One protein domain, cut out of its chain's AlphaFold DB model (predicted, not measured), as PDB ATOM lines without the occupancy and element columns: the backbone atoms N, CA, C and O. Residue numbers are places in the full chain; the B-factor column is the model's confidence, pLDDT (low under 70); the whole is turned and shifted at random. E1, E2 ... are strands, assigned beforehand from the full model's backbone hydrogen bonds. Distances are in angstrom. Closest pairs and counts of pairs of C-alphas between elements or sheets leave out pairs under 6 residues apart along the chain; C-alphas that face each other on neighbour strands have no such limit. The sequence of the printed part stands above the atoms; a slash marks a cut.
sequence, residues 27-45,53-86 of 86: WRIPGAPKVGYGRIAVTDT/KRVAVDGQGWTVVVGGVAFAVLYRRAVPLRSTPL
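AT A GLANCE: This is residues 27 to 45 and 53 to 86 of the 86 residues of an uncharacterized protein of Streptomyces subrutilus (UniProt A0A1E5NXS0). Picture one long, narrow ribbon of three strands side by side, twisted and curved along its length, with E2 in the middle and E1 and E3 at its edges. At one end the first printed residues wrap round the turn between E2 and E3, from beside E3 to the start of E1; at the other end residues 81 to 86 run on as a tail. The printed part has 53 residues, with no named helix and three named strands in the order E1, E2, E3 along the chain; the sheet's order is also E1, E2, E3, antiparallel throughout, and the class is all strand. The whole is a rod spanning 48 by 19 by 13 A, only just extended, close to loose, with a radius of gyration of the C-alphas of 15.1 A.

IN THESE COORDINATES: Start at C-alpha 27, at (34.334, -19.812, 24.833). Go on to C-alpha 35 at (37.567, -8.919, 32.997), where E1 begins; it holds residues 35 to 44, is 27.5 A long and bends by 54 degrees at residue 38. Past the cut, find E2 in residues 55 to 66, 33.8 A from first to last C-alpha. E3 follows in residues 69 to 80, 32.6 A long, bends by 52 degrees at residue 77, and ends at C-alpha 80 at (26.102, -10.641, -0.860).

HOW THE PARTS SIT: Look first at residues 27 to 28, a short pairing, antiparallel, with residues 69 to 70 of E3. Next set E1 beside E2: they are antiparallel neighbours, at 169 degrees between their directions. Their C-alphas 41 and 60 face each other at 4.3 A, and N 42 and O 59 are within hydrogen-bond range at 2.8 A, as are N 59 and O 42 at 2.7 A. E2 and E3 form a hairpin with a tight link, antiparallel at 163 degrees. Here C-alphas 65 and 70 face each other at 4.1 A, and N 64 and O 71 are within hydrogen-bond range at 2.8 A, as are N 79 and O 56 at 2.8 A. E2 is the inner strand, and the closest C-alphas of the edge strands E1 and E3, those of Ile 40 and Leu 74, are 7.6 A apart.

THE WHOLE: The two C-alphas farthest apart are those of Lys 34 and Leu 86, at 49.1 A; Leu 86 is the chain's last residue. The link from E1 to E2 runs across the cut: residues 46 to 52 are not printed, and C-alphas 45 and 53 are 10.4 A apart. The mean pLDDT of the printed part is 75.7, and the model's confidence is under 70 at residues 32 to 33, 45, 53 to 55 and 81 to 86.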
ATOM      1  N   TRP A  27      33.077 -19.093  24.995       80.44
ATOM      2  CA  TRP A  27      34.334 -19.812  24.833       80.44
ATOM      3  C   TRP A  27      35.229 -19.599  26.047       80.44
ATOM      4  O   TRP A  27      35.441 -18.472  26.490       80.44
ATOM      5  N   ARG A  28      35.795 -20.680  26.583       80.00
ATOM      6  CA  ARG A  28      36.766 -20.592  27.675       80.00
ATOM      7  C   ARG A  28      38.140 -20.270  27.099       80.00
ATOM      8  O   ARG A  28      38.646 -21.022  26.272       80.00
ATOM      9  N   ILE A  29      38.736 -19.165  27.530       76.69
ATOM     10  CA  ILE A  29      40.068 -18.730  27.113       76.69
ATOM     11  C   ILE A  29      41.043 -19.061  28.255       76.69
ATOM     12  O   ILE A  29      41.003 -18.412  29.304       76.69
ATOM     13  N   PRO A  30      41.911 -20.077  28.104       70.19
ATOM     14  CA  PRO A  30      42.963 -20.344  29.079       70.19
ATOM     15  C   PRO A  30      43.887 -19.124  29.185       70.19
ATOM     16  O   PRO A  30      44.374 -18.637  28.170       70.19
ATOM     17  N   GLY A  31      44.094 -18.604  30.397       70.94
ATOM     18  CA  GLY A  31      44.943 -17.426  30.622       70.94
ATOM     19  C   GLY A  31      44.317 -16.079  30.235       70.94
ATOM     20  O   GLY A  31      45.029 -15.080  30.175       70.94
ATOM     21  N   ALA A  32      43.006 -16.019  29.977       68.25
ATOM     22  CA  ALA A  32      42.333 -14.745  29.729       68.25
ATOM     23  C   ALA A  32      42.362 -13.803  30.950       68.25
ATOM     24  O   ALA A  32      42.377 -14.266  32.096       68.25
ATOM     25  N   PRO A  33      42.272 -12.478  30.718       67.31
ATOM     26  CA  PRO A  33      42.115 -11.503  31.791       67.31
ATOM     27  C   PRO A  33      40.839 -11.768  32.607       67.31
ATOM     28  O   PRO A  33      39.840 -12.272  32.090       67.31
ATOM     29  N   LYS A  34      40.862 -11.395  33.897       75.06
ATOM     30  CA  LYS A  34      39.710 -11.551  34.807       75.06
ATOM     31  C   LYS A  34      38.456 -10.857  34.271       75.06
ATOM     32  O   LYS A  34      37.368 -11.409  34.416       75.06
ATOM     33  N   VAL A  35      38.624  -9.681  33.664       78.06
ATOM     34  CA  VAL A  35      37.567  -8.919  32.997       78.06
ATOM     35  C   VAL A  35      38.135  -8.272  31.737       78.06
ATOM     36  O   VAL A  35      39.230  -7.715  31.769       78.06
ATOM     37  N   GLY A  36      37.393  -8.328  30.636       76.81
ATOM     38  CA  GLY A  36      37.717  -7.613  29.403       76.81
ATOM     39  C   GLY A  36      36.467  -7.367  28.572       76.81
ATOM     40  O   GLY A  36      35.510  -8.129  28.654       76.81
ATOM     41  N   TYR A  37      36.454  -6.310  27.767       81.19
ATOM     42  CA  TYR A  37      35.370  -6.040  26.827       81.19
ATOM     43  C   TYR A  37      35.949  -5.635  25.475       81.19
ATOM     44  O   TYR A  37      37.016  -5.030  25.393       81.19
ATOM     45  N   GLY A  38      35.247  -5.976  24.401       81.25
ATOM     46  CA  GLY A  38      35.712  -5.681  23.056       81.25
ATOM     47  C   GLY A  38      34.617  -5.790  22.013       81.25
ATOM     48  O   GLY A  38      33.513  -6.271  22.271       81.25
ATOM     49  N   ARG A  39      34.941  -5.333  20.805       80.88
ATOM     50  CA  ARG A  39      34.116  -5.574  19.621       80.88
ATOM     51  C   ARG A  39      34.595  -6.825  18.914       80.88
ATOM     52  O   ARG A  39      35.791  -7.097  18.875       80.88
ATOM     53  N   ILE A  40      33.657  -7.527  18.302       78.69
ATOM     54  CA  ILE A  40      33.942  -8.688  17.475       78.69
ATOM     55  C   ILE A  40      33.182  -8.599  16.158       78.69
ATOM     56  O   ILE A  40      32.040  -8.139  16.108       78.69
ATOM     57  N   ALA A  41      33.840  -9.035  15.092       78.62
ATOM     58  CA  ALA A  41      33.231  -9.270  13.799       78.62
ATOM     59  C   ALA A  41      33.672 -10.650  13.304       78.62
ATOM     60  O   ALA A  41      34.833 -11.027  13.464       78.62
ATOM     61  N   VAL A  42      32.738 -11.399  12.736       76.25
ATOM     62  CA  VAL A  42      32.954 -12.718  12.151       76.25
ATOM     63  C   VAL A  42      32.311 -12.709  10.777       76.25
ATOM     64  O   VAL A  42      31.160 -12.310  10.648       76.25
ATOM     65  N   THR A  43      33.033 -13.187   9.776       76.44
ATOM     66  CA  THR A  43      32.504 -13.393   8.430       76.44
ATOM     67  C   THR A  43      32.636 -14.871   8.105       76.44
ATOM     68  O   THR A  43      33.747 -15.406   8.090       76.44
ATOM     69  N   ASP A  44      31.509 -15.544   7.885       73.69
ATOM     70  CA  ASP A  44      31.474 -16.944   7.461       73.69
ATOM     71  C   ASP A  44      31.553 -17.014   5.929       73.69
ATOM     72  O   ASP A  44      30.539 -17.056   5.223       73.69
ATOM     73  N   THR A  45      32.782 -16.949   5.405       67.56
ATOM     74  CA  THR A  45      33.049 -17.096   3.970       67.56
ATOM     75  C   THR A  45      33.188 -18.581   3.606       67.56
ATOM     76  O   THR A  45      34.051 -19.269   4.166       67.56
ATOM     77  N   LYS A  53      25.874 -20.398  -4.107       61.53
ATOM     78  CA  LYS A  53      25.702 -19.540  -2.911       61.53
ATOM     79  C   LYS A  53      25.970 -18.063  -3.239       61.53
ATOM     80  O   LYS A  53      27.079 -17.674  -3.567       61.53
ATOM     81  N   ARG A  54      24.952 -17.207  -3.109       68.25
ATOM     82  CA  ARG A  54      25.058 -15.755  -3.388       68.25
ATOM     83  C   ARG A  54      25.324 -14.890  -2.155       68.25
ATOM     84  O   ARG A  54      25.495 -13.684  -2.283       68.25
ATOM     85  N   VAL A  55      25.331 -15.482  -0.962       69.81
ATOM     86  CA  VAL A  55      25.375 -14.762   0.318       69.81
ATOM     87  C   VAL A  55      26.296 -15.456   1.319       69.81
ATOM     88  O   VAL A  55      26.293 -16.683   1.426       69.81
ATOM     89  N   ALA A  56      27.067 -14.652   2.048       76.25
ATOM     90  CA  ALA A  56      27.802 -15.008   3.257       76.25
ATOM     91  C   ALA A  56      27.035 -14.520   4.489       76.25
ATOM     92  O   ALA A  56      26.155 -13.663   4.384       76.25
ATOM     93  N   VAL A  57      27.364 -15.063   5.657       76.94
ATOM     94  CA  VAL A  57      26.809 -14.588   6.929       76.94
ATOM     95  C   VAL A  57      27.878 -13.791   7.658       76.94
ATOM     96  O   VAL A  57      28.879 -14.352   8.103       76.94
ATOM     97  N   ASP A  58      27.636 -12.495   7.808       80.62
ATOM     98  CA  ASP A  58      28.408 -11.631   8.693       80.62
ATOM     99  C   ASP A  58      27.747 -11.575  10.063       80.62
ATOM    100  O   ASP A  58      26.527 -11.498  10.185       80.62
ATOM    101  N   GLY A  59      28.559 -11.589  11.109       81.94
ATOM    102  CA  GLY A  59      28.168 -11.347  12.484       81.94
ATOM    103  C   GLY A  59      29.000 -10.211  13.052       81.94
ATOM    104  O   GLY A  59      30.222 -10.286  13.035       81.94
ATOM    105  N   GLN A  60      28.370  -9.176  13.600       85.12
ATOM    106  CA  GLN A  60      29.078  -8.116  14.321       85.12
ATOM    107  C   GLN A  60      28.444  -7.894  15.688       85.12
ATOM    108  O   GLN A  60      27.224  -7.881  15.820       85.12
ATOM    109  N   GLY A  61      29.266  -7.669  16.704       86.25
ATOM    110  CA  GLY A  61      28.769  -7.251  18.001       86.25
ATOM    111  C   GLY A  61      29.871  -7.112  19.031       86.25
ATOM    112  O   GLY A  61      30.923  -6.523  18.761       86.25
ATOM    113  N   TRP A  62      29.603  -7.625  20.224       85.56
ATOM    114  CA  TRP A  62      30.401  -7.354  21.411       85.56
ATOM    115  C   TRP A  62      30.759  -8.640  22.129       85.56
ATOM    116  O   TRP A  62      29.942  -9.557  22.209       85.56
ATOM    117  N   THR A  63      31.966  -8.658  22.681       84.50
ATOM    118  CA  THR A  63      32.480  -9.729  23.526       84.50
ATOM    119  C   THR A  63      32.789  -9.166  24.903       84.50
ATOM    120  O   THR A  63      33.386  -8.096  25.019       84.50
ATOM    121  N   VAL A  64      32.433  -9.914  25.940       85.12
ATOM    122  CA  VAL A  64      32.841  -9.671  27.321       85.12
ATOM    123  C   VAL A  64      33.524 -10.926  27.838       85.12
ATOM    124  O   VAL A  64      33.009 -12.029  27.690       85.12
ATOM    125  N   VAL A  65      34.695 -10.765  28.437       82.56
ATOM    126  CA  VAL A  65      35.431 -11.824  29.121       82.56
ATOM    127  C   VAL A  65      35.226 -11.645  30.616       82.56
ATOM    128  O   VAL A  65      35.505 -10.566  31.129       82.56
ATOM    129  N   VAL A  66      34.755 -12.680  31.310       80.94
ATOM    130  CA  VAL A  66      34.624 -12.704  32.774       80.94
ATOM    131  C   VAL A  66      35.159 -14.033  33.288       80.94
ATOM    132  O   VAL A  66      34.743 -15.092  32.822       80.94
ATOM    133  N   GLY A  67      36.107 -13.995  34.227       80.69
ATOM    134  CA  GLY A  67      36.641 -15.205  34.864       80.69
ATOM    135  C   GLY A  67      37.268 -16.203  33.882       80.69
ATOM    136  O   GLY A  67      37.176 -17.411  34.087       80.69
ATOM    137  N   GLY A  68      37.862 -15.715  32.787       79.12
ATOM    138  CA  GLY A  68      38.439 -16.560  31.736       79.12
ATOM    139  C   GLY A  68      37.426 -17.139  30.738       79.12
ATOM    140  O   GLY A  68      37.794 -17.969  29.907       79.12
ATOM    141  N   VAL A  69      36.160 -16.716  30.787       81.00
ATOM    142  CA  VAL A  69      35.125 -17.099  29.817       81.00
ATOM    143  C   VAL A  69      34.744 -15.890  28.977       81.00
ATOM    144  O   VAL A  69      34.309 -14.874  29.511       81.00
ATOM    145  N   ALA A  70      34.906 -15.997  27.662       83.19
ATOM    146  CA  ALA A  70      34.426 -15.023  26.697       83.19
ATOM    147  C   ALA A  70      32.980 -15.334  26.322       83.19
ATOM    148  O   ALA A  70      32.697 -16.407  25.800       83.19
ATOM    149  N   PHE A  71      32.090 -14.380  26.539       85.19
ATOM    150  CA  PHE A  71      30.720 -14.367  26.053       85.19
ATOM    151  C   PHE A  71      30.645 -13.359  24.923       85.19
ATOM    152  O   PHE A  71      31.102 -12.230  25.093       85.19
ATOM    153  N   ALA A  72      30.060 -13.715  23.785       84.88
ATOM    154  CA  ALA A  72      29.756 -12.709  22.779       84.88
ATOM    155  C   ALA A  72      28.350 -12.819  22.225       84.88
ATOM    156  O   ALA A  72      27.758 -13.896  22.138       84.88
ATOM    157  N   VAL A  73      27.874 -11.648  21.821       86.31
ATOM    158  CA  VAL A  73      26.588 -11.423  21.184       86.31
ATOM    159  C   VAL A  73      26.877 -10.791  19.836       86.31
ATOM    160  O   VAL A  73      27.449  -9.703  19.768       86.31
ATOM    161  N   LEU A  74      26.502 -11.481  18.766       86.38
ATOM    162  CA  LEU A  74      26.694 -11.039  17.391       86.38
ATOM    163  C   LEU A  74      25.328 -10.841  16.735       86.38
ATOM    164  O   LEU A  74      24.477 -11.726  16.784       86.38
ATOM    165  N   TYR A  75      25.131  -9.707  16.076       85.75
ATOM    166  CA  TYR A  75      24.025  -9.505  15.153       85.75
ATOM    167  C   TYR A  75      24.419 -10.048  13.782       85.75
ATOM    168  O   TYR A  75      25.411  -9.606  13.199       85.75
ATOM    169  N   ARG A  76      23.648 -11.006  13.273       85.25
ATOM    170  CA  ARG A  76      23.868 -11.664  11.989       85.25
ATOM    171  C   ARG A  76      23.187 -10.910  10.856       85.25
ATOM    172  O   ARG A  76      22.034 -10.495  10.972       85.25
ATOM    173  N   ARG A  77      23.887 -10.784   9.732       82.00
ATOM    174  CA  ARG A  77      23.376 -10.249   8.468       82.00
ATOM    175  C   ARG A  77      23.853 -11.121   7.320       82.00
ATOM    176  O   ARG A  77      25.003 -11.544   7.289       82.00
ATOM    177  N   ALA A  78      22.960 -11.377   6.372       79.12
ATOM    178  CA  ALA A  78      23.353 -11.945   5.095       79.12
ATOM    179  C   ALA A  78      23.996 -10.836   4.255       79.12
ATOM    180  O   ALA A  78      23.397  -9.775   4.071       79.12
ATOM    181  N   VAL A  79      25.206 -11.075   3.767       77.75
ATOM    182  CA  VAL A  79      25.956 -10.133   2.937       77.75
ATOM    183  C   VAL A  79      26.191 -10.776   1.578       77.75
ATOM    184  O   VAL A  79      26.591 -11.941   1.524       77.75
ATOM    185  N   PRO A  80      25.909 -10.078   0.465       73.12
ATOM    186  CA  PRO A  80      26.102 -10.641  -0.860       73.12
ATOM    187  C   PRO A  80      27.578 -10.968  -1.088       73.12
ATOM    188  O   PRO A  80      28.459 -10.128  -0.896       73.12
ATOM    189  N   LEU A  81      27.846 -12.194  -1.528       69.62
ATOM    190  CA  LEU A  81      29.154 -12.569  -2.042       69.62
ATOM    191  C   LEU A  81      29.285 -11.932  -3.424       69.62
ATOM    192  O   LEU A  81      28.464 -12.198  -4.303       69.62
ATOM    193  N   ARG A  82      30.301 -11.084  -3.630       62.12
ATOM    194  CA  ARG A  82      30.650 -10.660  -4.990       62.12
ATOM    195  C   ARG A  82      31.048 -11.911  -5.760       62.12
ATOM    196  O   ARG A  82      32.079 -12.512  -5.479       62.12
ATOM    197  N   SER A  83      30.216 -12.302  -6.716       54.47
ATOM    198  CA  SER A  83      30.614 -13.207  -7.780       54.47
ATOM    199  C   SER A  83      31.682 -12.484  -8.588       54.47
ATOM    200  O   SER A  83      31.359 -11.605  -9.385       54.47
ATOM    201  N   THR A  84      32.952 -12.786  -8.336       45.25
ATOM    202  CA  THR A  84      34.002 -12.468  -9.301       45.25
ATOM    203  C   THR A  84      33.672 -13.284 -10.552       45.25
ATOM    204  O   THR A  84      33.586 -14.510 -10.431       45.25
ATOM    205  N   PRO A  85      33.382 -12.663 -11.709       42.22
ATOM    206  CA  PRO A  85      33.273 -13.426 -12.942       42.22
ATOM    207  C   PRO A  85      34.638 -14.080 -13.196       42.22
ATOM    208  O   PRO A  85      35.664 -13.404 -13.109       42.22
ATOM    209  N   LEU A  86      34.623 -15.403 -13.380       44.34
ATOM    210  CA  LEU A  86      35.754 -16.178 -13.895       44.34
ATOM    211  C   LEU A  86      35.927 -15.892 -15.386       44.34
ATOM    212  O   LEU A  86      34.881 -15.743 -16.061       44.34
TER     213      LEU A  86